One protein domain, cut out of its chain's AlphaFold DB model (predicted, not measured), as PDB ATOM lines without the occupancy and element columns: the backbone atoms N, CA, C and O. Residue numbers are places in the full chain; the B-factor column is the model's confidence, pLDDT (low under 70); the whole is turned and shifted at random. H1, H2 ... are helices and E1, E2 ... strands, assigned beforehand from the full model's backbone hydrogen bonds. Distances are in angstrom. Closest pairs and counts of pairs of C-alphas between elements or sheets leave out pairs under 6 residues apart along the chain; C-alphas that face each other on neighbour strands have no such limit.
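This is residues 17 to 86 of the 211 residues of an uncharacterized protein of Firmicutes bacterium (UniProt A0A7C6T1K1). H1, H2 and H3 form a loose ring with E1 and loop 41 to 50; H4 folds back from the end of H3. The printed part has 70 residues with four named helices and one named strand, is mostly helix and compact, with a radius of gyration of the C-alphas of 11.7 A and spans of 31 by 23 by 18 A.

H1, residues 19 to 26, begins at C-alpha (144.745, 98.849, 70.716). H2 is residues 30 to 40, E1 is residues 51 to 53. H3, residues 54 to 68, is 22.0 A long. H4, residues 73 to 85, 18.3 A long, ends at C-alpha (138.070, 125.266, 65.481).

Residues 17 to 18 and 51 to 52 pair antiparallel. H3 and H4, a hairpin, only just touch, with 3 pairs of C-alphas within 8 A, the closest those of Arg 67 and Asp 73. Every O i to N i+4 pair is within hydrogen-bond range in H1, H2 and H4, and 9 of 11 in H3.

The printed part has no cut; pLDDT is under 70 at residues 47 to 49 and 84 to 86.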
ATOM      1  N   ILE A  17     149.213 102.722  75.375       84.62
ATOM      2  CA  ILE A  17     148.529 101.435  75.558       84.62
ATOM      3  C   ILE A  17     148.280 100.774  74.204       84.62
ATOM      4  O   ILE A  17     148.210 101.461  73.183       84.62
ATOM      5  N   LEU A  18     148.158  99.447  74.158       85.00
ATOM      6  CA  LEU A  18     147.892  98.746  72.903       85.00
ATOM      7  C   LEU A  18     146.417  98.883  72.516       85.00
ATOM      8  O   LEU A  18     145.529  98.877  73.364       85.00
ATOM      9  N   TRP A  19     146.130  98.906  71.212       83.00
ATOM     10  CA  TRP A  19     144.745  98.849  70.716       83.00
ATOM     11  C   TRP A  19     143.978  97.609  71.211       83.00
ATOM     12  O   TRP A  19     142.754  97.642  71.314       83.00
ATOM     13  N   ALA A  20     144.686  96.519  71.528       82.12
ATOM     14  CA  ALA A  20     144.098  95.326  72.130       82.12
ATOM     15  C   ALA A  20     143.548  95.599  73.542       82.12
ATOM     16  O   ALA A  20     142.451  95.144  73.853       82.12
ATOM     17  N   ASP A  21     144.249  96.402  74.341       82.94
ATOM     18  CA  ASP A  21     143.817  96.769  75.693       82.94
ATOM     19  C   ASP A  21     142.669  97.788  75.629       82.94
ATOM     20  O   ASP A  21     141.704  97.711  76.383       82.94
ATOM     21  N   VAL A  22     142.715  98.714  74.660       82.31
ATOM     22  CA  VAL A  22     141.611  99.654  74.375       82.31
ATOM     23  C   VAL A  22     140.327  98.902  74.031       82.31
ATOM     24  O   VAL A  22     139.253  99.255  74.511       82.31
ATOM     25  N   ARG A  23     140.434  97.839  73.226       83.88
ATOM     26  CA  ARG A  23     139.307  96.964  72.889       83.88
ATOM     27  C   ARG A  23     138.676  96.359  74.142       83.88
ATOM     28  O   ARG A  23     137.455  96.356  74.255       83.88
ATOM     29  N   GLU A  24     139.500  95.828  75.043       82.50
ATOM     30  CA  GLU A  24     139.034  95.200  76.280       82.50
ATOM     31  C   GLU A  24     138.342  96.219  77.191       82.50
ATOM     32  O   GLU A  24     137.253  95.953  77.692       82.50
ATOM     33  N   MET A  25     138.905  97.424  77.317       81.38
ATOM     34  CA  MET A  25     138.326  98.498  78.128       81.38
ATOM     35  C   MET A  25     136.997  99.038  77.583       81.38
ATOM     36  O   MET A  25     136.128  99.420  78.363       81.38
ATOM     37  N   LEU A  26     136.834  99.088  76.260       81.62
ATOM     38  CA  LEU A  26     135.624  99.599  75.607       81.62
ATOM     39  C   LEU A  26     134.554  98.515  75.379       81.62
ATOM     40  O   LEU A  26     133.398  98.834  75.100       81.62
ATOM     41  N   GLY A  27     134.916  97.233  75.497       83.00
ATOM     42  CA  GLY A  27     134.001  96.111  75.268       83.00
ATOM     43  C   GLY A  27     133.557  95.950  73.809       83.00
ATOM     44  O   GLY A  27     132.514  95.354  73.554       83.00
ATOM     45  N   VAL A  28     134.332  96.471  72.853       82.62
ATOM     46  CA  VAL A  28     133.999  96.480  71.417       82.62
ATOM     47  C   VAL A  28     134.637  95.343  70.634       82.62
ATOM     48  O   VAL A  28     135.658  94.752  71.008       82.62
ATOM     49  N   THR A  29     134.055  95.045  69.477       84.31
ATOM     50  CA  THR A  29     134.635  94.110  68.516       84.31
ATOM     51  C   THR A  29     135.842  94.715  67.791       84.31
ATOM     52  O   THR A  29     135.999  95.929  67.651       84.31
ATOM     53  N   VAL A  30     136.711  93.846  67.262       81.88
ATOM     54  CA  VAL A  30     137.877  94.266  66.457       81.88
ATOM     55  C   VAL A  30     137.440  95.021  65.193       81.88
ATOM     56  O   VAL A  30     138.130  95.940  64.752       81.88
ATOM     57  N   SER A  31     136.295  94.650  64.612       82.75
ATOM     58  CA  SER A  31     135.703  95.318  63.450       82.75
ATOM     59  C   SER A  31     135.236  96.736  63.769       82.75
ATOM     60  O   SER A  31     135.535  97.650  63.004       82.75
ATOM     61  N   GLU A  32     134.564  96.938  64.903       83.06
ATOM     62  CA  GLU A  32     134.093  98.259  65.340       83.06
ATOM     63  C   GLU A  32     135.262  99.178  65.670       83.06
ATOM     64  O   GLU A  32     135.293 100.315  65.209       83.06
ATOM     65  N   LEU A  33     136.274  98.666  66.375       82.75
ATOM     66  CA  LEU A  33     137.469  99.437  66.709       82.75
ATOM     67  C   LEU A  33     138.250  99.857  65.455       82.75
ATOM     68  O   LEU A  33     138.734 100.984  65.363       82.75
ATOM     69  N   ARG A  34     138.340  98.973  64.448       83.44
ATOM     70  CA  ARG A  34     138.958  99.295  63.153       83.44
ATOM     71  C   ARG A  34     138.129 100.311  62.366       83.44
ATOM     72  O   ARG A  34     138.712 101.207  61.766       83.44
ATOM     73  N   SER A  35     136.803 100.182  62.378       84.81
ATOM     74  CA  SER A  35     135.891 101.155  61.768       84.81
ATOM     75  C   SER A  35     136.022 102.528  62.430       84.81
ATOM     76  O   SER A  35     136.117 103.535  61.738       84.81
ATOM     77  N   LEU A  36     136.090 102.580  63.759       84.31
ATOM     78  CA  LEU A  36     136.228 103.822  64.519       84.31
ATOM     79  C   LEU A  36     137.577 104.492  64.241       84.31
ATOM     80  O   LEU A  36     137.638 105.692  63.987       84.31
ATOM     81  N   ARG A  37     138.651 103.699  64.168       83.12
ATOM     82  CA  ARG A  37     139.966 104.179  63.737       83.12
ATOM     83  C   ARG A  37     139.958 104.702  62.299       83.12
ATOM     84  O   ARG A  37     140.552 105.739  62.042       83.12
ATOM     85  N   GLY A  38     139.318 103.999  61.366       82.25
ATOM     86  CA  GLY A  38     139.222 104.445  59.974       82.25
ATOM     87  C   GLY A  38     138.396 105.723  59.824       82.25
ATOM     88  O   GLY A  38     138.723 106.569  59.002       82.25
ATOM     89  N   ALA A  39     137.360 105.876  60.647       82.12
ATOM     90  CA  ALA A  39     136.438 106.998  60.575       82.12
ATOM     91  C   ALA A  39     136.882 108.236  61.359       82.12
ATOM     92  O   ALA A  39     136.400 109.308  61.032       82.12
ATOM     93  N   PHE A  40     137.759 108.144  62.358       82.00
ATOM     94  CA  PHE A  40     138.158 109.317  63.161       82.00
ATOM     95  C   PHE A  40     139.664 109.408  63.433       82.00
ATOM     96  O   PHE A  40     140.114 110.323  64.120       82.00
ATOM     97  N   GLY A  41     140.463 108.458  62.941       78.94
ATOM     98  CA  GLY A  41     141.897 108.402  63.226       78.94
ATOM     99  C   GLY A  41     142.691 109.574  62.657       78.94
ATOM    100  O   GLY A  41     143.632 110.031  63.295       78.94
ATOM    101  N   ASP A  42     142.272 110.087  61.501       80.31
ATOM    102  CA  ASP A  42     142.785 111.307  60.877       80.31
ATOM    103  C   ASP A  42     142.534 112.547  61.745       80.31
ATOM    104  O   ASP A  42     143.453 113.322  61.995       80.31
ATOM    105  N   LEU A  43     141.309 112.701  62.252       75.00
ATOM    106  CA  LEU A  43     140.897 113.851  63.063       75.00
ATOM    107  C   LEU A  43     141.532 113.863  64.455       75.00
ATOM    108  O   LEU A  43     141.835 114.924  64.989       75.00
ATOM    109  N   LEU A  44     141.733 112.688  65.048       74.00
ATOM    110  CA  LEU A  44     142.284 112.547  66.397       74.00
ATOM    111  C   LEU A  44     143.819 112.462  66.425       74.00
ATOM    112  O   LEU A  44     144.390 112.225  67.490       74.00
ATOM    113  N   GLY A  45     144.489 112.586  65.274       72.19
ATOM    114  CA  GLY A  45     145.945 112.433  65.178       72.19
ATOM    115  C   GLY A  45     146.431 111.046  65.616       72.19
ATOM    116  O   GLY A  45     147.518 110.904  66.175       72.19
ATOM    117  N   LEU A  46     145.606 110.014  65.424       77.44
ATOM    118  CA  LEU A  46     145.936 108.653  65.825       77.44
ATOM    119  C   LEU A  46     146.896 108.034  64.813       77.44
ATOM    120  O   LEU A  46     146.503 107.662  63.707       77.44
ATOM    121  N   ASP A  47     148.149 107.863  65.230       67.25
ATOM    122  CA  ASP A  47     149.180 107.218  64.424       67.25
ATOM    123  C   ASP A  47     148.747 105.838  63.891       67.25
ATOM    124  O   ASP A  47     148.005 105.067  64.520       67.25
ATOM    125  N   VAL A  48     149.312 105.452  62.741       66.50
ATOM    126  CA  VAL A  48     149.143 104.109  62.141       66.50
ATOM    127  C   VAL A  48     149.757 102.998  63.033       66.50
ATOM    128  O   VAL A  48     149.549 101.801  62.812       66.50
ATOM    129  N   GLY A  49     150.412 103.374  64.134       69.81
ATOM    130  CA  GLY A  49     150.983 102.486  65.142       69.81
ATOM    131  C   GLY A  49     149.989 101.551  65.847       69.81
ATOM    132  O   GLY A  49     148.764 101.660  65.749       69.81
ATOM    133  N   ARG A  50     150.545 100.578  66.579       74.75
ATOM    134  CA  ARG A  50     149.784  99.604  67.390       74.75
ATOM    135  C   ARG A  50     149.340 100.158  68.749       74.75
ATOM    136  O   ARG A  50     148.639  99.462  69.481       74.75
ATOM    137  N   THR A  51     149.744 101.382  69.066       78.75
ATOM    138  CA  THR A  51     149.582 102.005  70.378       78.75
ATOM    139  C   THR A  51     148.788 103.300  70.299       78.75
ATOM    140  O   THR A  51     148.894 104.026  69.315       78.75
ATOM    141  N   VAL A  52     148.055 103.604  71.364       82.06
ATOM    142  CA  VAL A  52     147.235 104.808  71.549       82.06
ATOM    143  C   VAL A  52     147.595 105.446  72.886       82.06
ATOM    144  O   VAL A  52     147.962 104.737  73.820       82.06
ATOM    145  N   SER A  53     147.502 106.772  72.999       84.31
ATOM    146  CA  SER A  53     147.631 107.435  74.302       84.31
ATOM    147  C   SER A  53     146.470 107.034  75.214       84.31
ATOM    148  O   SER A  53     145.311 107.076  74.801       84.31
ATOM    149  N   LYS A  54     146.753 106.682  76.470       80.44
ATOM    150  CA  LYS A  54     145.716 106.347  77.461       80.44
ATOM    151  C   LYS A  54     144.673 107.459  77.640       80.44
ATOM    152  O   LYS A  54     143.509 107.169  77.898       80.44
ATOM    153  N   GLU A  55     145.067 108.713  77.442       82.50
ATOM    154  CA  GLU A  55     144.188 109.890  77.507       82.50
ATOM    155  C   GLU A  55     143.117 109.908  76.412       82.50
ATOM    156  O   GLU A  55     142.085 110.550  76.565       82.50
ATOM    157  N   MET A  56     143.323 109.160  75.326       80.38
ATOM    158  CA  MET A  56     142.378 109.082  74.215       80.38
ATOM    159  C   MET A  56     141.266 108.049  74.458       80.38
ATOM    160  O   MET A  56     140.257 108.048  73.759       80.38
ATOM    161  N   VAL A  57     141.398 107.170  75.461       83.06
ATOM    162  CA  VAL A  57     140.390 106.132  75.761       83.06
ATOM    163  C   VAL A  57     139.006 106.721  76.067       83.06
ATOM    164  O   VAL A  57     138.036 106.237  75.483       83.06
ATOM    165  N   PRO A  58     138.863 107.764  76.911       83.62
ATOM    166  CA  PRO A  58     137.567 108.393  77.160       83.62
ATOM    167  C   PRO A  58     136.965 109.034  75.903       83.62
ATOM    168  O   PRO A  58     135.752 108.984  75.712       83.62
ATOM    169  N   VAL A  59     137.804 109.593  75.023       84.38
ATOM    170  CA  VAL A  59     137.368 110.186  73.748       84.38
ATOM    171  C   VAL A  59     136.821 109.099  72.823       84.38
ATOM    172  O   VAL A  59     135.717 109.225  72.300       84.38
ATOM    173  N   LEU A  60     137.538 107.979  72.688       85.00
ATOM    174  CA  LEU A  60     137.085 106.828  71.903       85.00
ATOM    175  C   LEU A  60     135.793 106.224  72.474       85.00
ATOM    176  O   LEU A  60     134.892 105.901  71.704       85.00
ATOM    177  N   ALA A  61     135.665 106.141  73.803       85.88
ATOM    178  CA  ALA A  61     134.436 105.704  74.470       85.88
ATOM    179  C   ALA A  61     133.249 106.624  74.154       85.88
ATOM    180  O   ALA A  61     132.128 106.161  73.940       85.88
ATOM    181  N   HIS A  62     133.489 107.935  74.112       85.50
ATOM    182  CA  HIS A  62     132.464 108.916  73.786       85.50
ATOM    183  C   HIS A  62     131.988 108.792  72.333       85.50
ATOM    184  O   HIS A  62     130.781 108.762  72.091       85.50
ATOM    185  N   LEU A  63     132.910 108.648  71.377       86.00
ATOM    186  CA  LEU A  63     132.576 108.438  69.962       86.00
ATOM    187  C   LEU A  63     131.789 107.149  69.746       86.00
ATOM    188  O   LEU A  63     130.821 107.107  68.990       86.00
ATOM    189  N   GLU A  64     132.185 106.091  70.444       86.19
ATOM    190  CA  GLU A  64     131.502 104.811  70.372       86.19
ATOM    191  C   GLU A  64     130.083 104.885  70.950       86.19
ATOM    192  O   GLU A  64     129.141 104.340  70.374       86.19
ATOM    193  N   ARG A  65     129.896 105.636  72.042       87.69
ATOM    194  CA  ARG A  65     128.571 105.920  72.602       87.69
ATOM    195  C   ARG A  65     127.680 106.670  71.609       87.69
ATOM    196  O   ARG A  65     126.543 106.255  71.413       87.69
ATOM    197  N   LEU A  66     128.194 107.708  70.945       85.81
ATOM    198  CA  LEU A  66     127.444 108.463  69.930       85.81
ATOM    199  C   LEU A  66     127.001 107.576  68.757       85.81
ATOM    200  O   LEU A  66     125.871 107.687  68.283       85.81
ATOM    201  N   ARG A  67     127.852 106.635  68.333       86.56
ATOM    202  CA  ARG A  67     127.479 105.638  67.317       86.56
ATOM    203  C   ARG A  67     126.370 104.702  67.789       86.56
ATOM    204  O   ARG A  67     125.451 104.422  67.027       86.56
ATOM    205  N   ARG A  68     126.421 104.230  69.041       86.06
ATOM    206  CA  ARG A  68     125.339 103.409  69.623       86.06
ATOM    207  C   ARG A  68     124.022 104.182  69.741       86.06
ATOM    208  O   ARG A  68     122.959 103.579  69.643       86.06
ATOM    209  N   GLU A  69     124.093 105.497  69.927       86.75
ATOM    210  CA  GLU A  69     122.940 106.408  69.935       86.75
ATOM    211  C   GLU A  69     122.385 106.691  68.521       86.75
ATOM    212  O   GLU A  69     121.341 107.327  68.390       86.75
ATOM    213  N   GLY A  70     123.029 106.176  67.466       86.81
ATOM    214  CA  GLY A  70     122.564 106.278  66.081       86.81
ATOM    215  C   GLY A  70     122.977 107.564  65.367       86.81
ATOM    216  O   GLY A  70     122.442 107.854  64.298       86.81
ATOM    217  N   VAL A  71     123.914 108.334  65.932       86.88
ATOM    218  CA  VAL A  71     124.432 109.545  65.287       86.88
ATOM    219  C   VAL A  71     125.322 109.140  64.101       86.88
ATOM    220  O   VAL A  71     126.230 108.322  64.284       86.88
ATOM    221  N   PRO A  72     125.089 109.676  62.889       88.88
ATOM    222  CA  PRO A  72     125.899 109.352  61.722       88.88
ATOM    223  C   PRO A  72     127.329 109.883  61.868       88.88
ATOM    224  O   PRO A  72     127.560 110.974  62.388       88.88
ATOM    225  N   ASP A  73     128.297 109.118  61.358       86.69
ATOM    226  CA  ASP A  73     129.726 109.430  61.487       86.69
ATOM    227  C   ASP A  73     130.091 110.819  60.943       86.69
ATOM    228  O   ASP A  73     130.915 111.508  61.540       86.69
ATOM    229  N   ASP A  74     129.446 111.261  59.860       85.81
ATOM    230  CA  ASP A  74     129.670 112.583  59.262       85.81
ATOM    231  C   ASP A  74     129.267 113.730  60.203       85.81
ATOM    232  O   ASP A  74     129.958 114.746  60.281       85.81
ATOM    233  N   GLU A  75     128.185 113.558  60.968       86.62
ATOM    234  CA  GLU A  75     127.730 114.543  61.955       86.62
ATOM    235  C   GLU A  75     128.667 114.578  63.169       86.62
ATOM    236  O   GLU A  75     128.988 115.648  63.691       86.62
ATOM    237  N   ILE A  76     129.179 113.414  63.581       85.50
ATOM    238  CA  ILE A  76     130.198 113.322  64.630       85.50
ATOM    239  C   ILE A  76     131.488 114.016  64.170       85.50
ATOM    240  O   ILE A  76     132.052 114.811  64.920       85.50
ATOM    241  N   ARG A  77     131.936 113.780  62.927       83.31
ATOM    242  CA  ARG A  77     133.111 114.450  62.343       83.31
ATOM    243  C   ARG A  77     132.939 115.966  62.324       83.31
ATOM    244  O   ARG A  77     133.833 116.676  62.773       83.31
ATOM    245  N   GLN A  78     131.793 116.454  61.849       83.00
ATOM    246  CA  GLN A  78     131.463 117.883  61.827       83.00
ATOM    247  C   GLN A  78     131.520 118.497  63.231       83.00
ATOM    248  O   GLN A  78     132.140 119.543  63.404       83.00
ATOM    249  N   ARG A  79     130.964 117.816  64.244       81.12
ATOM    250  CA  ARG A  79     131.038 118.261  65.646       81.12
ATOM    251  C   ARG A  79     132.462 118.319  66.187       81.12
ATOM    252  O   ARG A  79     132.801 119.262  66.891       81.12
ATOM    253  N   ILE A  80     133.296 117.324  65.889       80.88
ATOM    254  CA  ILE A  80     134.702 117.330  66.323       80.88
ATOM    255  C   ILE A  80     135.434 118.512  65.686       80.88
ATOM    256  O   ILE A  80     136.146 119.230  66.379       80.88
ATOM    257  N   ILE A  81     135.226 118.740  64.386       79.00
ATOM    258  CA  ILE A  81     135.856 119.845  63.661       79.00
ATOM    259  C   ILE A  81     135.410 121.187  64.246       79.00
ATOM    260  O   ILE A  81     136.275 121.995  64.576       79.00
ATOM    261  N   SER A  82     134.105 121.398  64.461       75.88
ATOM    262  CA  SER A  82     133.589 122.645  65.042       75.88
ATOM    263  C   SER A  82     134.143 122.907  66.444       75.88
ATOM    264  O   SER A  82     134.514 124.033  66.758       75.88
ATOM    265  N   LEU A  83     134.267 121.859  67.265       70.00
ATOM    266  CA  LEU A  83     134.844 121.951  68.612       70.00
ATOM    267  C   LEU A  83     136.363 122.158  68.605       70.00
ATOM    268  O   LEU A  83     136.900 122.689  69.565       70.00
ATOM    269  N   SER A  84     137.060 121.723  67.553       66.38
ATOM    270  CA  SER A  84     138.504 121.950  67.399       66.38
ATOM    271  C   SER A  84     138.837 123.327  66.819       66.38
ATOM    272  O   SER A  84     139.942 123.824  67.024       66.38
ATOM    273  N   SER A  85     137.903 123.937  66.080       61.97
ATOM    274  CA  SER A  85     138.070 125.266  65.481       61.97
ATOM    275  C   SER A  85     137.692 126.411  66.417       61.97
ATOM    276  O   SER A  85     138.152 127.532  66.214       61.97
ATOM    277  N   GLU A  86     136.859 126.147  67.423       57.72
ATOM    278  CA  GLU A  86     136.506 127.120  68.452       57.72
ATOM    279  C   GLU A  86     137.309 126.799  69.719       57.72
ATOM    280  O   GLU A  86     137.107 125.724  70.287       57.72
TER     281      GLU A  86